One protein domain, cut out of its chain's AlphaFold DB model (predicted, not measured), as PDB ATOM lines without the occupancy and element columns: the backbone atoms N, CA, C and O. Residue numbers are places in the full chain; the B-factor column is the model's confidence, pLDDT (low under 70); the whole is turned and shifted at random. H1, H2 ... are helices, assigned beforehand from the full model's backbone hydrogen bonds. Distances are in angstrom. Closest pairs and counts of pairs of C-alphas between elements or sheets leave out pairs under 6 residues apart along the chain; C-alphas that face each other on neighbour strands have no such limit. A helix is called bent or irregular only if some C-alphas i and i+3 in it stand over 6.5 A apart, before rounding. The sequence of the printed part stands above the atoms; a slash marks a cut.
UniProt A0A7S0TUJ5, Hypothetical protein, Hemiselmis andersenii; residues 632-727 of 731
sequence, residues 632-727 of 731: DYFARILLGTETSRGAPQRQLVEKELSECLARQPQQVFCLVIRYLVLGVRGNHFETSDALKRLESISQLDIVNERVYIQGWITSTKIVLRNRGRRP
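Overview. This is residues 632 to 727 of the 731 residues of the protein "Hypothetical protein" of Hemiselmis andersenii (UniProt A0A7S0TUJ5). The longest helix, H5, lies side by side with H3 and runs the same way, and H4 folds back along H3, making a three-helix up-and-down bundle with H3 in the middle of the domain. On the other side of H3 pack the short H1 and the longer H2, both crossing it steeply, while residues 700 to 707 stick out beyond the bundle. The printed part has 96 residues with five named helices, in the order H1 H2 H3 H4 H5, and no named strand; the class is all helix. The whole is compact, with a radius of gyration of the C-alphas of 13.9 A and spans of 38 by 37 by 23 A.

Along the chain. H5 covers residues 706 to 724 and is 27.4 A long, ending at C-alpha 724 at (235.347, 278.834, 256.033). It is irregular, but only just: C-alphas 706 and 709 are 6.8 A apart. H3 covers residues 668 to 680, 18.1 A, beginning at C-alpha 668 at (224.287, 296.797, 244.847). H4 covers residues 684 to 695, 16.1 A. H1, residues 632 to 639, is 10.2 A long and begins at C-alpha 632 at (227.555, 284.786, 241.645). H2 covers residues 650 to 663, 19.9 A.

Arrangement. H3 is the hub, touching the four other helices. H3 and H5 touch at a shallow tilt of 6 degrees, the same way; their closest C-alphas, of Leu 676 and Thr 716, are 6.4 A apart. H3 and H4 form a hairpin at 25 degrees, with the C-alphas of Tyr 675 and Thr 687 closest at 5.3 A. H4 and H5 are close but not clearly touching, with the C-alphas of Leu 691 and Ile 713 closest at 7.6 A. H1 touches H3 through residues 673 to 677 of H3 alone, at a steep tilt of 49 degrees; the C-alphas of Ala 635 and Ile 673 are closest at 5.4 A. H2 touches H3 at a steep tilt of 54 degrees, opposite ways, with the C-alphas of Leu 657 and Cys 670 closest at 6.2 A. H2 and H5 are apart. Every O i to N i+4 pair is within hydrogen-bond range in H1, H2, H3 and H4, and 13 of 15 are in H5.

Size, cuts and confidence. The two C-alphas farthest apart, of Val 703 and Pro 727, are 41.1 A apart. The printed part has no cut and no long link. Residues 700 to 707, of which 706 and 707 belong to H5, stand free. The mean pLDDT of the printed part is 74.3, and residues 693 to 727 are under 70.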
ATOM      1  N   ASP A 632     226.597 285.886 241.535       82.38
ATOM      2  CA  ASP A 632     227.555 284.786 241.645       82.38
ATOM      3  C   ASP A 632     227.925 284.179 240.291       82.38
ATOM      4  O   ASP A 632     229.056 283.723 240.138       82.38
ATOM      5  N   TYR A 633     227.035 284.244 239.295       85.44
ATOM      6  CA  TYR A 633     227.349 283.851 237.922       85.44
ATOM      7  C   TYR A 633     228.521 284.680 237.371       85.44
ATOM      8  O   TYR A 633     229.535 284.130 236.940       85.44
ATOM      9  N   PHE A 634     228.452 286.008 237.492       90.62
ATOM     10  CA  PHE A 634     229.531 286.898 237.048       90.62
ATOM     11  C   PHE A 634     230.799 286.747 237.885       90.62
ATOM     12  O   PHE A 634     231.905 286.794 237.344       90.62
ATOM     13  N   ALA A 635     230.662 286.502 239.190       90.06
ATOM     14  CA  ALA A 635     231.811 286.215 240.039       90.06
ATOM     15  C   ALA A 635     232.549 284.943 239.585       90.06
ATOM     16  O   ALA A 635     233.778 284.955 239.510       90.06
ATOM     17  N   ARG A 636     231.835 283.865 239.217       87.44
ATOM     18  CA  ARG A 636     232.453 282.639 238.673       87.44
ATOM     19  C   ARG A 636     233.199 282.894 237.364       87.44
ATOM     20  O   ARG A 636     234.302 282.377 237.196       87.44
ATOM     21  N   ILE A 637     232.665 283.738 236.479       91.31
ATOM     22  CA  ILE A 637     233.355 284.127 235.235       91.31
ATOM     23  C   ILE A 637     234.670 284.854 235.546       91.31
ATOM     24  O   ILE A 637     235.723 284.498 235.016       91.31
ATOM     25  N   LEU A 638     234.643 285.832 236.457       93.50
ATOM     26  CA  LEU A 638     235.832 286.593 236.869       93.50
ATOM     27  C   LEU A 638     236.877 285.742 237.605       93.50
ATOM     28  O   LEU A 638     238.067 286.066 237.598       93.50
ATOM     29  N   LEU A 639     236.445 284.654 238.236       90.19
ATOM     30  CA  LEU A 639     237.307 283.676 238.897       90.19
ATOM     31  C   LEU A 639     237.788 282.562 237.953       90.19
ATOM     32  O   LEU A 639     238.648 281.781 238.349       90.19
ATOM     33  N   GLY A 640     237.274 282.496 236.721       89.19
ATOM     34  CA  GLY A 640     237.602 281.443 235.755       89.19
ATOM     35  C   GLY A 640     237.012 280.072 236.100       89.19
ATOM     36  O   GLY A 640     237.542 279.060 235.658       89.19
ATOM     37  N   THR A 641     235.950 280.025 236.908       85.50
ATOM     38  CA  THR A 641     235.292 278.779 237.343       85.50
ATOM     39  C   THR A 641     233.950 278.525 236.658       85.50
ATOM     40  O   THR A 641     233.326 277.498 236.913       85.50
ATOM     41  N   GLU A 642     233.487 279.445 235.808       84.62
ATOM     42  CA  GLU A 642     232.262 279.276 235.026       84.62
ATOM     43  C   GLU A 642     232.541 278.461 233.758       84.62
ATOM     44  O   GLU A 642     233.407 278.820 232.961       84.62
ATOM     45  N   THR A 643     231.802 277.367 233.577       76.75
ATOM     46  CA  THR A 643     231.974 276.415 232.465       76.75
ATOM     47  C   THR A 643     230.779 276.388 231.513       76.75
ATOM     48  O   THR A 643     230.787 275.638 230.534       76.75
ATOM     49  N   SER A 644     229.752 277.202 231.776       76.31
ATOM     50  CA  SER A 644     228.557 277.297 230.937       76.31
ATOM     51  C   SER A 644     228.894 277.736 229.508       76.31
ATOM     52  O   SER A 644     229.633 278.699 229.287       76.31
ATOM     53  N   ARG A 645     228.302 277.058 228.516       72.75
ATOM     54  CA  ARG A 645     228.387 277.481 227.110       72.75
ATOM     55  C   ARG A 645     227.733 278.854 226.939       72.75
ATOM     56  O   ARG A 645     226.658 279.096 227.475       72.75
ATOM     57  N   GLY A 646     228.378 279.740 226.179       77.31
ATOM     58  CA  GLY A 646     227.874 281.094 225.917       77.31
ATOM     59  C   GLY A 646     228.171 282.123 227.013       77.31
ATOM     60  O   GLY A 646     227.678 283.244 226.925       77.31
ATOM     61  N   ALA A 647     228.982 281.781 228.024       83.44
ATOM     62  CA  ALA A 647     229.424 282.757 229.015       83.44
ATOM     63  C   ALA A 647     230.192 283.923 228.352       83.44
ATOM     64  O   ALA A 647     231.019 283.689 227.461       83.44
ATOM     65  N   PRO A 648     229.951 285.179 228.773       89.50
ATOM     66  CA  PRO A 648     230.661 286.326 228.228       89.50
ATOM     67  C   PRO A 648     232.157 286.265 228.544       89.50
ATOM     68  O   PRO A 648     232.597 285.685 229.539       89.50
ATOM     69  N   GLN A 649     232.955 286.913 227.696       92.56
ATOM     70  CA  GLN A 649     234.400 286.985 227.876       92.56
ATOM     71  C   GLN A 649     234.748 287.672 229.200       92.56
ATOM     72  O   GLN A 649     234.281 288.777 229.486       92.56
ATOM     73  N   ARG A 650     235.639 287.051 229.982       93.94
ATOM     74  CA  ARG A 650     236.072 287.558 231.293       93.94
ATOM     75  C   ARG A 650     236.549 289.014 231.254       93.94
ATOM     76  O   ARG A 650     236.171 289.789 232.124       93.94
ATOM     77  N   GLN A 651     237.331 289.387 230.238       95.12
ATOM     78  CA  GLN A 651     237.849 290.754 230.075       95.12
ATOM     79  C   GLN A 651     236.726 291.788 229.905       95.12
ATOM     80  O   GLN A 651     236.806 292.889 230.445       95.12
ATOM     81  N   LEU A 652     235.662 291.425 229.187       95.62
ATOM     82  CA  LEU A 652     234.513 292.301 228.981       95.62
ATOM     83  C   LEU A 652     233.708 292.475 230.275       95.62
ATOM     84  O   LEU A 652     233.364 293.601 230.621       95.62
ATOM     85  N   VAL A 653     233.482 291.386 231.022       96.44
ATOM     86  CA  VAL A 653     232.828 291.441 232.345       96.44
ATOM     87  C   VAL A 653     233.621 292.329 233.306       96.44
ATOM     88  O   VAL A 653     233.038 293.150 234.005       96.44
ATOM     89  N   GLU A 654     234.949 292.195 233.334       96.31
ATOM     90  CA  GLU A 654     235.826 292.985 234.206       96.31
ATOM     91  C   GLU A 654     235.792 294.481 233.862       96.31
ATOM     92  O   GLU A 654     235.679 295.326 234.759       96.31
ATOM     93  N   LYS A 655     235.807 294.808 232.563       96.56
ATOM     94  CA  LYS A 655     235.659 296.181 232.071       96.56
ATOM     95  C   LYS A 655     234.310 296.780 232.475       96.56
ATOM     96  O   LYS A 655     234.279 297.824 233.122       96.56
ATOM     97  N   GLU A 656     233.203 296.121 232.132       96.81
ATOM     98  CA  GLU A 656     231.856 296.638 232.409       96.81
ATOM     99  C   GLU A 656     231.564 296.730 233.914       96.81
ATOM    100  O   GLU A 656     230.900 297.665 234.358       96.81
ATOM    101  N   LEU A 657     232.105 295.812 234.725       96.06
ATOM    102  CA  LEU A 657     232.004 295.883 236.185       96.06
ATOM    103  C   LEU A 657     232.732 297.105 236.743       96.06
ATOM    104  O   LEU A 657     232.194 297.807 237.600       96.06
ATOM    105  N   SER A 658     233.932 297.378 236.237       95.50
ATOM    106  CA  SER A 658     234.709 298.555 236.629       95.50
ATOM    107  C   SER A 658     233.990 299.847 236.237       95.50
ATOM    108  O   SER A 658     233.874 300.761 237.052       95.50
ATOM    109  N   GLU A 659     233.422 299.903 235.030       94.56
ATOM    110  CA  GLU A 659     232.613 301.036 234.566       94.56
ATOM    111  C   GLU A 659     231.323 301.214 235.379       94.56
ATOM    112  O   GLU A 659     230.942 302.348 235.678       94.56
ATOM    113  N   CYS A 660     230.656 300.121 235.759       93.31
ATOM    114  CA  CYS A 660     229.474 300.154 236.619       93.31
ATOM    115  C   CYS A 660     229.801 300.787 237.978       93.31
ATOM    116  O   CYS A 660     229.142 301.740 238.392       93.31
ATOM    117  N   LEU A 661     230.858 300.308 238.638       91.31
ATOM    118  CA  LEU A 661     231.283 300.795 239.952       91.31
ATOM    119  C   LEU A 661     231.831 302.226 239.906       91.31
ATOM    120  O   LEU A 661     231.650 302.975 240.862       91.31
ATOM    121  N   ALA A 662     232.468 302.628 238.804       92.38
ATOM    122  CA  ALA A 662     232.904 304.009 238.606       92.38
ATOM    123  C   ALA A 662     231.713 304.961 238.407       92.38
ATOM    124  O   ALA A 662     231.718 306.086 238.903       92.38
ATOM    125  N   ARG A 663     230.678 304.509 237.689       89.12
ATOM    126  CA  ARG A 663     229.475 305.297 237.387       89.12
ATOM    127  C   ARG A 663     228.530 305.406 238.581       89.12
ATOM    128  O   ARG A 663     227.961 306.468 238.811       89.12
ATOM    129  N   GLN A 664     228.340 304.306 239.302       84.94
ATOM    130  CA  GLN A 664     227.450 304.187 240.453       84.94
ATOM    131  C   GLN A 664     228.165 303.398 241.565       84.94
ATOM    132  O   GLN A 664     227.974 302.185 241.689       84.94
ATOM    133  N   PRO A 665     228.956 304.064 242.425       83.06
ATOM    134  CA  PRO A 665     229.727 303.385 243.471       83.06
ATOM    135  C   PRO A 665     228.881 302.581 244.462       83.06
ATOM    136  O   PRO A 665     229.384 301.658 245.092       83.06
ATOM    137  N   GLN A 666     227.599 302.928 244.601       78.56
ATOM    138  CA  GLN A 666     226.662 302.263 245.504       78.56
ATOM    139  C   GLN A 666     225.858 301.143 244.834       78.56
ATOM    140  O   GLN A 666     225.074 300.501 245.523       78.56
ATOM    141  N   GLN A 667     226.036 300.881 243.529       84.38
ATOM    142  CA  GLN A 667     225.240 299.910 242.773       84.38
ATOM    143  C   GLN A 667     225.366 298.488 243.345       84.38
ATOM    144  O   GLN A 667     226.364 297.801 243.127       84.38
ATOM    145  N   VAL A 668     224.327 298.039 244.062       80.81
ATOM    146  CA  VAL A 668     224.287 296.797 244.847       80.81
ATOM    147  C   VAL A 668     224.660 295.589 243.998       80.81
ATOM    148  O   VAL A 668     225.480 294.785 244.429       80.81
ATOM    149  N   PHE A 669     224.121 295.478 242.782       85.69
ATOM    150  CA  PHE A 669     224.419 294.355 241.892       85.69
ATOM    151  C   PHE A 669     225.928 294.225 241.615       85.69
ATOM    152  O   PHE A 669     226.533 293.183 241.867       85.69
ATOM    153  N   CYS A 670     226.560 295.316 241.177       89.50
ATOM    154  CA  CYS A 670     227.985 295.362 240.855       89.50
ATOM    155  C   CYS A 670     228.867 295.216 242.107       89.50
ATOM    156  O   CYS A 670     229.892 294.532 242.079       89.50
ATOM    157  N   LEU A 671     228.448 295.800 243.232       86.62
ATOM    158  CA  LEU A 671     229.130 295.645 244.515       86.62
ATOM    159  C   LEU A 671     229.153 294.185 244.973       86.62
ATOM    160  O   LEU A 671     230.215 293.680 245.331       86.62
ATOM    161  N   VAL A 672     228.020 293.481 244.906       84.56
ATOM    162  CA  VAL A 672     227.947 292.065 245.295       84.56
ATOM    163  C   VAL A 672     228.891 291.212 244.442       84.56
ATOM    164  O   VAL A 672     229.619 290.393 245.003       84.56
ATOM    165  N   ILE A 673     228.963 291.438 243.122       89.69
ATOM    166  CA  ILE A 673     229.923 290.737 242.245       89.69
ATOM    167  C   ILE A 673     231.362 290.976 242.724       89.69
ATOM    168  O   ILE A 673     232.125 290.023 242.906       89.69
ATOM    169  N   ARG A 674     231.737 292.238 242.970       90.00
ATOM    170  CA  ARG A 674     233.084 292.597 243.441       90.00
ATOM    171  C   ARG A 674     233.418 291.926 244.772       90.00
ATOM    172  O   ARG A 674     234.498 291.352 244.906       90.00
ATOM    173  N   TYR A 675     232.505 291.960 245.738       85.56
ATOM    174  CA  TYR A 675     232.726 291.374 247.061       85.56
ATOM    175  C   TYR A 675     232.785 289.846 247.034       85.56
ATOM    176  O   TYR A 675     233.589 289.258 247.752       85.56
ATOM    177  N   LEU A 676     232.021 289.191 246.158       84.06
ATOM    178  CA  LEU A 676     232.147 287.752 245.917       84.06
ATOM    179  C   LEU A 676     233.548 287.379 245.414       84.06
ATOM    180  O   LEU A 676     234.155 286.433 245.918       84.06
ATOM    181  N   VAL A 677     234.087 288.142 244.457       88.19
ATOM    182  CA  VAL A 677     235.440 287.917 243.923       88.19
ATOM    183  C   VAL A 677     236.509 288.185 244.989       88.19
ATOM    184  O   VAL A 677     237.401 287.355 245.174       88.19
ATOM    185  N   LEU A 678     236.415 289.303 245.718       86.19
ATOM    186  CA  LEU A 678     237.358 289.661 246.789       86.19
ATOM    187  C   LEU A 678     237.352 288.642 247.931       86.19
ATOM    188  O   LEU A 678     238.414 288.204 248.376       86.19
ATOM    189  N   GLY A 679     236.164 288.213 248.360       79.88
ATOM    190  CA  GLY A 679     236.005 287.217 249.410       79.88
ATOM    191  C   GLY A 679     236.586 285.858 249.021       79.88
ATOM    192  O   GLY A 679     237.183 285.187 249.858       79.88
ATOM    193  N   VAL A 680     236.487 285.469 247.744       80.25
ATOM    194  CA  VAL A 680     237.133 284.252 247.225       80.25
ATOM    195  C   VAL A 680     238.657 284.392 247.144       80.25
ATOM    196  O   VAL A 680     239.361 283.414 247.393       80.25
ATOM    197  N   ARG A 681     239.172 285.587 246.833       85.31
ATOM    198  CA  ARG A 681     240.615 285.885 246.775       85.31
ATOM    199  C   ARG A 681     241.266 286.103 248.153       85.31
ATOM    200  O   ARG A 681     242.439 286.447 248.208       85.31
ATOM    201  N   GLY A 682     240.534 285.891 249.250       78.31
ATOM    202  CA  GLY A 682     241.065 285.935 250.619       78.31
ATOM    203  C   GLY A 682     240.900 287.274 251.345       78.31
ATOM    204  O   GLY A 682     241.297 287.388 252.502       78.31
ATOM    205  N   ASN A 683     240.267 288.281 250.732       81.19
ATOM    206  CA  ASN A 683     240.019 289.575 251.377       81.19
ATOM    207  C   ASN A 683     238.702 289.555 252.179       81.19
ATOM    208  O   ASN A 683     237.692 290.176 251.829       81.19
ATOM    209  N   HIS A 684     238.695 288.761 253.251       74.94
ATOM    210  CA  HIS A 684     237.501 288.503 254.058       74.94
ATOM    211  C   HIS A 684     237.049 289.709 254.891       74.94
ATOM    212  O   HIS A 684     235.851 289.858 255.124       74.94
ATOM    213  N   PHE A 685     237.975 290.571 255.324       74.19
ATOM    214  CA  PHE A 685     237.652 291.740 256.145       74.19
ATOM    215  C   PHE A 685     236.861 292.788 255.352       74.19
ATOM    216  O   PHE A 685     235.758 293.146 255.761       74.19
ATOM    217  N   GLU A 686     237.365 293.203 254.184       75.88
ATOM    218  CA  GLU A 686     236.688 294.174 253.311       75.88
ATOM    219  C   GLU A 686     235.328 293.641 252.838       75.88
ATOM    220  O   GLU A 686     234.330 294.359 252.843       75.88
ATOM    221  N   THR A 687     235.264 292.344 252.520       75.75
ATOM    222  CA  THR A 687     234.015 291.660 252.156       75.75
ATOM    223  C   THR A 687     233.002 291.671 253.307       75.75
ATOM    224  O   THR A 687     231.818 291.916 253.088       75.75
ATOM    225  N   SER A 688     233.445 291.414 254.540       72.62
ATOM    226  CA  SER A 688     232.582 291.386 255.727       72.62
ATOM    227  C   SER A 688     232.055 292.776 256.095       72.62
ATOM    228  O   SER A 688     230.857 292.922 256.338       72.62
ATOM    229  N   ASP A 689     232.912 293.804 256.087       74.31
ATOM    230  CA  ASP A 689     232.493 295.191 256.342       74.31
ATOM    231  C   ASP A 689     231.467 295.657 255.304       74.31
ATOM    232  O   ASP A 689     230.413 296.199 255.638       74.31
ATOM    233  N   ALA A 690     231.718 295.355 254.032       72.12
ATOM    234  CA  ALA A 690     230.804 295.707 252.964       72.12
ATOM    235  C   ALA A 690     229.457 294.974 253.029       72.12
ATOM    236  O   ALA A 690     228.414 295.593 252.814       72.12
ATOM    237  N   LEU A 691     229.447 293.678 253.362       71.75
ATOM    238  CA  LEU A 691     228.199 292.934 253.561       71.75
ATOM    239  C   LEU A 691     227.391 293.498 254.730       71.75
ATOM    240  O   LEU A 691     226.176 293.621 254.608       71.75
ATOM    241  N   LYS A 692     228.043 293.924 255.821       72.12
ATOM    242  CA  LYS A 692     227.364 294.618 256.929       72.12
ATOM    243  C   LYS A 692     226.724 295.935 256.483       72.12
ATOM    244  O   LYS A 692     225.618 296.237 256.920       72.12
ATOM    245  N   ARG A 693     227.374 296.694 255.592       69.25
ATOM    246  CA  ARG A 693     226.796 297.920 254.999       69.25
ATOM    247  C   ARG A 693     225.625 297.625 254.060       69.25
ATOM    248  O   ARG A 693     224.653 298.368 254.047       69.25
ATOM    249  N   LEU A 694     225.682 296.541 253.288       67.69
ATOM    250  CA  LEU A 694     224.550 296.117 252.453       67.69
ATOM    251  C   LEU A 694     223.378 295.603 253.303       67.69
ATOM    252  O   LEU A 694     222.223 295.820 252.952       67.69
ATOM    253  N   GLU A 695     223.662 294.965 254.439       65.44
ATOM    254  CA  GLU A 695     222.657 294.529 255.418       65.44
ATOM    255  C   GLU A 695     222.042 295.682 256.215       65.44
ATOM    256  O   GLU A 695     220.915 295.549 256.694       65.44
ATOM    257  N   SER A 696     222.751 296.808 256.355       61.06
ATOM    258  CA  SER A 696     222.217 298.005 257.010       61.06
ATOM    259  C   SER A 696     221.262 298.804 256.121       61.06
ATOM    260  O   SER A 696     220.551 299.670 256.636       61.06
ATOM    261  N   ILE A 697     221.173 298.489 254.818       60.97
ATOM    262  CA  ILE A 697     220.078 298.962 253.966       60.97
ATOM    263  C   ILE A 697     218.786 298.366 254.526       60.97
ATOM    264  O   ILE A 697     218.511 297.170 254.412       60.97
ATOM    265  N   SER A 698     218.005 299.214 255.189       52.25
ATOM    266  CA  SER A 698     216.809 298.798 255.908       52.25
ATOM    267  C   SER A 698     215.838 298.068 254.980       52.25
ATOM    268  O   SER A 698     215.466 298.576 253.922       52.25
ATOM    269  N   GLN A 699     215.326 296.911 255.419       49.84
ATOM    270  CA  GLN A 699     214.239 296.193 254.729       49.84
ATOM    271  C   GLN A 699     212.980 297.058 254.533       49.84
ATOM    272  O   GLN A 699     212.102 296.708 253.751       49.84
ATOM    273  N   LEU A 700     212.867 298.154 255.285       47.66
ATOM    274  CA  LEU A 700     211.750 299.091 255.253       47.66
ATOM    275  C   LEU A 700     211.933 300.201 254.200       47.66
ATOM    276  O   LEU A 700     210.947 300.866 253.879       47.66
ATOM    277  N   ASP A 701     213.145 300.364 253.652       51.72
ATOM    278  CA  ASP A 701     213.477 301.317 252.580       51.72
ATOM    279  C   ASP A 701     213.216 300.741 251.171       51.72
ATOM    280  O   ASP A 701     213.241 301.479 250.186       51.72
ATOM    281  N   ILE A 702     212.940 299.432 251.083       55.47
ATOM    282  CA  ILE A 702     212.699 298.669 249.849       55.47
ATOM    283  C   ILE A 702     211.325 297.994 249.983       55.47
ATOM    284  O   ILE A 702     211.198 296.852 250.426       55.47
ATOM    285  N   VAL A 703     210.265 298.744 249.673       50.62
ATOM    286  CA  VAL A 703     208.871 298.309 249.877       50.62
ATOM    287  C   VAL A 703     208.436 297.320 248.795       50.62
ATOM    288  O   VAL A 703     207.670 296.402 249.098       50.62
ATOM    289  N   ASN A 704     208.956 297.473 247.572       48.19
ATOM    290  CA  ASN A 704     208.422 296.763 246.411       48.19
ATOM    291  C   ASN A 704     209.123 295.442 246.066       48.19
ATOM    292  O   ASN A 704     208.440 294.571 245.553       48.19
ATOM    293  N   GLU A 705     210.382 295.177 246.441       51.72
ATOM    294  CA  GLU A 705     211.075 293.968 245.947       51.72
ATOM    295  C   GLU A 705     212.088 293.352 246.919       51.72
ATOM    296  O   GLU A 705     213.307 293.386 246.755       51.72
ATOM    297  N   ARG A 706     211.552 292.684 247.945       47.88
ATOM    298  CA  ARG A 706     212.320 291.897 248.930       47.88
ATOM    299  C   ARG A 706     213.172 290.768 248.333       47.88
ATOM    300  O   ARG A 706     214.039 290.252 249.031       47.88
ATOM    301  N   VAL A 707     212.903 290.324 247.105       47.91
ATOM    302  CA  VAL A 707     213.314 288.985 246.653       47.91
ATOM    303  C   VAL A 707     214.754 288.948 246.128       47.91
ATOM    304  O   VAL A 707     215.511 288.057 246.516       47.91
ATOM    305  N   TYR A 708     215.174 289.914 245.308       55.16
ATOM    306  CA  TYR A 708     216.452 289.807 244.587       55.16
ATOM    307  C   TYR A 708     217.671 290.132 245.449       55.16
ATOM    308  O   TYR A 708     218.585 289.314 245.547       55.16
ATOM    309  N   ILE A 709     217.659 291.261 246.166       56.53
ATOM    310  CA  ILE A 709     218.797 291.683 247.002       56.53
ATOM    311  C   ILE A 709     219.054 290.674 248.133       56.53
ATOM    312  O   ILE A 709     220.200 290.299 248.384       56.53
ATOM    313  N   GLN A 710     218.000 290.161 248.783       55.31
ATOM    314  CA  GLN A 710     218.157 289.124 249.808       55.31
ATOM    315  C   GLN A 710     218.637 287.796 249.228       55.31
ATOM    316  O   GLN A 710     219.469 287.138 249.857       55.31
ATOM    317  N   GLY A 711     218.151 287.413 248.042       59.72
ATOM    318  CA  GLY A 711     218.655 286.251 247.315       59.72
ATOM    319  C   GLY A 711     220.161 286.362 247.081       59.72
ATOM    320  O   GLY A 711     220.910 285.456 247.437       59.72
ATOM    321  N   TRP A 712     220.626 287.513 246.597       64.88
ATOM    322  CA  TRP A 712     222.042 287.761 246.318       64.88
ATOM    323  C   TRP A 712     222.918 287.776 247.580       64.88
ATOM    324  O   TRP A 712     223.972 287.134 247.605       64.88
ATOM    325  N   ILE A 713     222.475 288.439 248.655       61.75
ATOM    326  CA  ILE A 713     223.191 288.459 249.943       61.75
ATOM    327  C   ILE A 713     223.264 287.047 250.540       61.75
ATOM    328  O   ILE A 713     224.320 286.619 251.009       61.75
ATOM    329  N   THR A 714     222.163 286.295 250.500       61.16
ATOM    330  CA  THR A 714     222.102 284.933 251.054       61.16
ATOM    331  C   THR A 714     223.004 283.981 250.275       61.16
ATOM    332  O   THR A 714     223.794 283.260 250.888       61.16
ATOM    333  N   SER A 715     222.968 284.031 248.941       58.44
ATOM    334  CA  SER A 715     223.885 283.271 248.082       58.44
ATOM    335  C   SER A 715     225.345 283.612 248.381       58.44
ATOM    336  O   SER A 715     226.172 282.712 248.535       58.44
ATOM    337  N   THR A 716     225.656 284.895 248.582       61.66
ATOM    338  CA  THR A 716     227.007 285.347 248.948       61.66
ATOM    339  C   THR A 716     227.472 284.767 250.281       61.66
ATOM    340  O   THR A 716     228.579 284.230 250.377       61.66
ATOM    341  N   LYS A 717     226.609 284.770 251.303       62.16
ATOM    342  CA  LYS A 717     226.903 284.142 252.601       62.16
ATOM    343  C   LYS A 717     227.152 282.640 252.481       62.16
ATOM    344  O   LYS A 717     228.065 282.133 253.131       62.16
ATOM    345  N   ILE A 718     226.370 281.928 251.666       59.59
ATOM    346  CA  ILE A 718     226.537 280.482 251.443       59.59
ATOM    347  C   ILE A 718     227.908 280.191 250.821       59.59
ATOM    348  O   ILE A 718     228.625 279.315 251.310       59.59
ATOM    349  N   VAL A 719     228.304 280.955 249.798       59.22
ATOM    350  CA  VAL A 719     229.608 280.804 249.130       59.22
ATOM    351  C   VAL A 719     230.765 281.022 250.110       59.22
ATOM    352  O   VAL A 719     231.694 280.213 250.151       59.22
ATOM    353  N   LEU A 720     230.692 282.058 250.951       60.28
ATOM    354  CA  LEU A 720     231.732 282.352 251.944       60.28
ATOM    355  C   LEU A 720     231.766 281.316 253.085       60.28
ATOM    356  O   LEU A 720     232.842 280.862 253.480       60.28
ATOM    357  N   ARG A 721     230.602 280.871 253.584       59.62
ATOM    358  CA  ARG A 721     230.498 279.886 254.678       59.62
ATOM    359  C   ARG A 721     231.007 278.502 254.274       59.62
ATOM    360  O   ARG A 721     231.628 277.825 255.091       59.62
ATOM    361  N   ASN A 722     230.779 278.093 253.026       54.31
ATOM    362  CA  ASN A 722     231.255 276.805 252.515       54.31
ATOM    363  C   ASN A 722     232.786 276.739 252.372       54.31
ATOM    364  O   ASN A 722     233.325 275.638 252.349       54.31
ATOM    365  N   ARG A 723     233.492 277.880 252.338       52.78
ATOM    366  CA  ARG A 723     234.966 277.934 252.309       52.78
ATOM    367  C   ARG A 723     235.620 278.161 253.673       52.78
ATOM    368  O   ARG A 723     236.765 277.772 253.859       52.78
ATOM    369  N   GLY A 724     234.892 278.730 254.639       42.56
ATOM    370  CA  GLY A 724     235.347 278.834 256.033       42.56
ATOM    371  C   GLY A 724     235.426 277.487 256.768       42.56
ATOM    372  O   GLY A 724     236.044 277.392 257.825       42.56
ATOM    373  N   ARG A 725     234.835 276.423 256.208       39.78
ATOM    374  CA  ARG A 725     235.131 275.047 256.612       39.78
ATOM    375  C   ARG A 725     236.432 274.630 255.929       39.78
ATOM    376  O   ARG A 725     236.402 274.203 254.778       39.78
ATOM    377  N   ARG A 726     237.562 274.742 256.639       36.25
ATOM    378  CA  ARG A 726     238.770 273.986 256.265       36.25
ATOM    379  C   ARG A 726     238.347 272.525 256.038       36.25
ATOM    380  O   ARG A 726     237.589 272.006 256.865       36.25
ATOM    381  N   PRO A 727     238.771 271.859 254.949       35.53
ATOM    382  CA  PRO A 727     238.593 270.420 254.853       35.53
ATOM    383  C   PRO A 727     239.241 269.794 256.092       35.53
ATOM    384  O   PRO A 727     240.367 270.139 256.451       35.53
TER     385      PRO A 727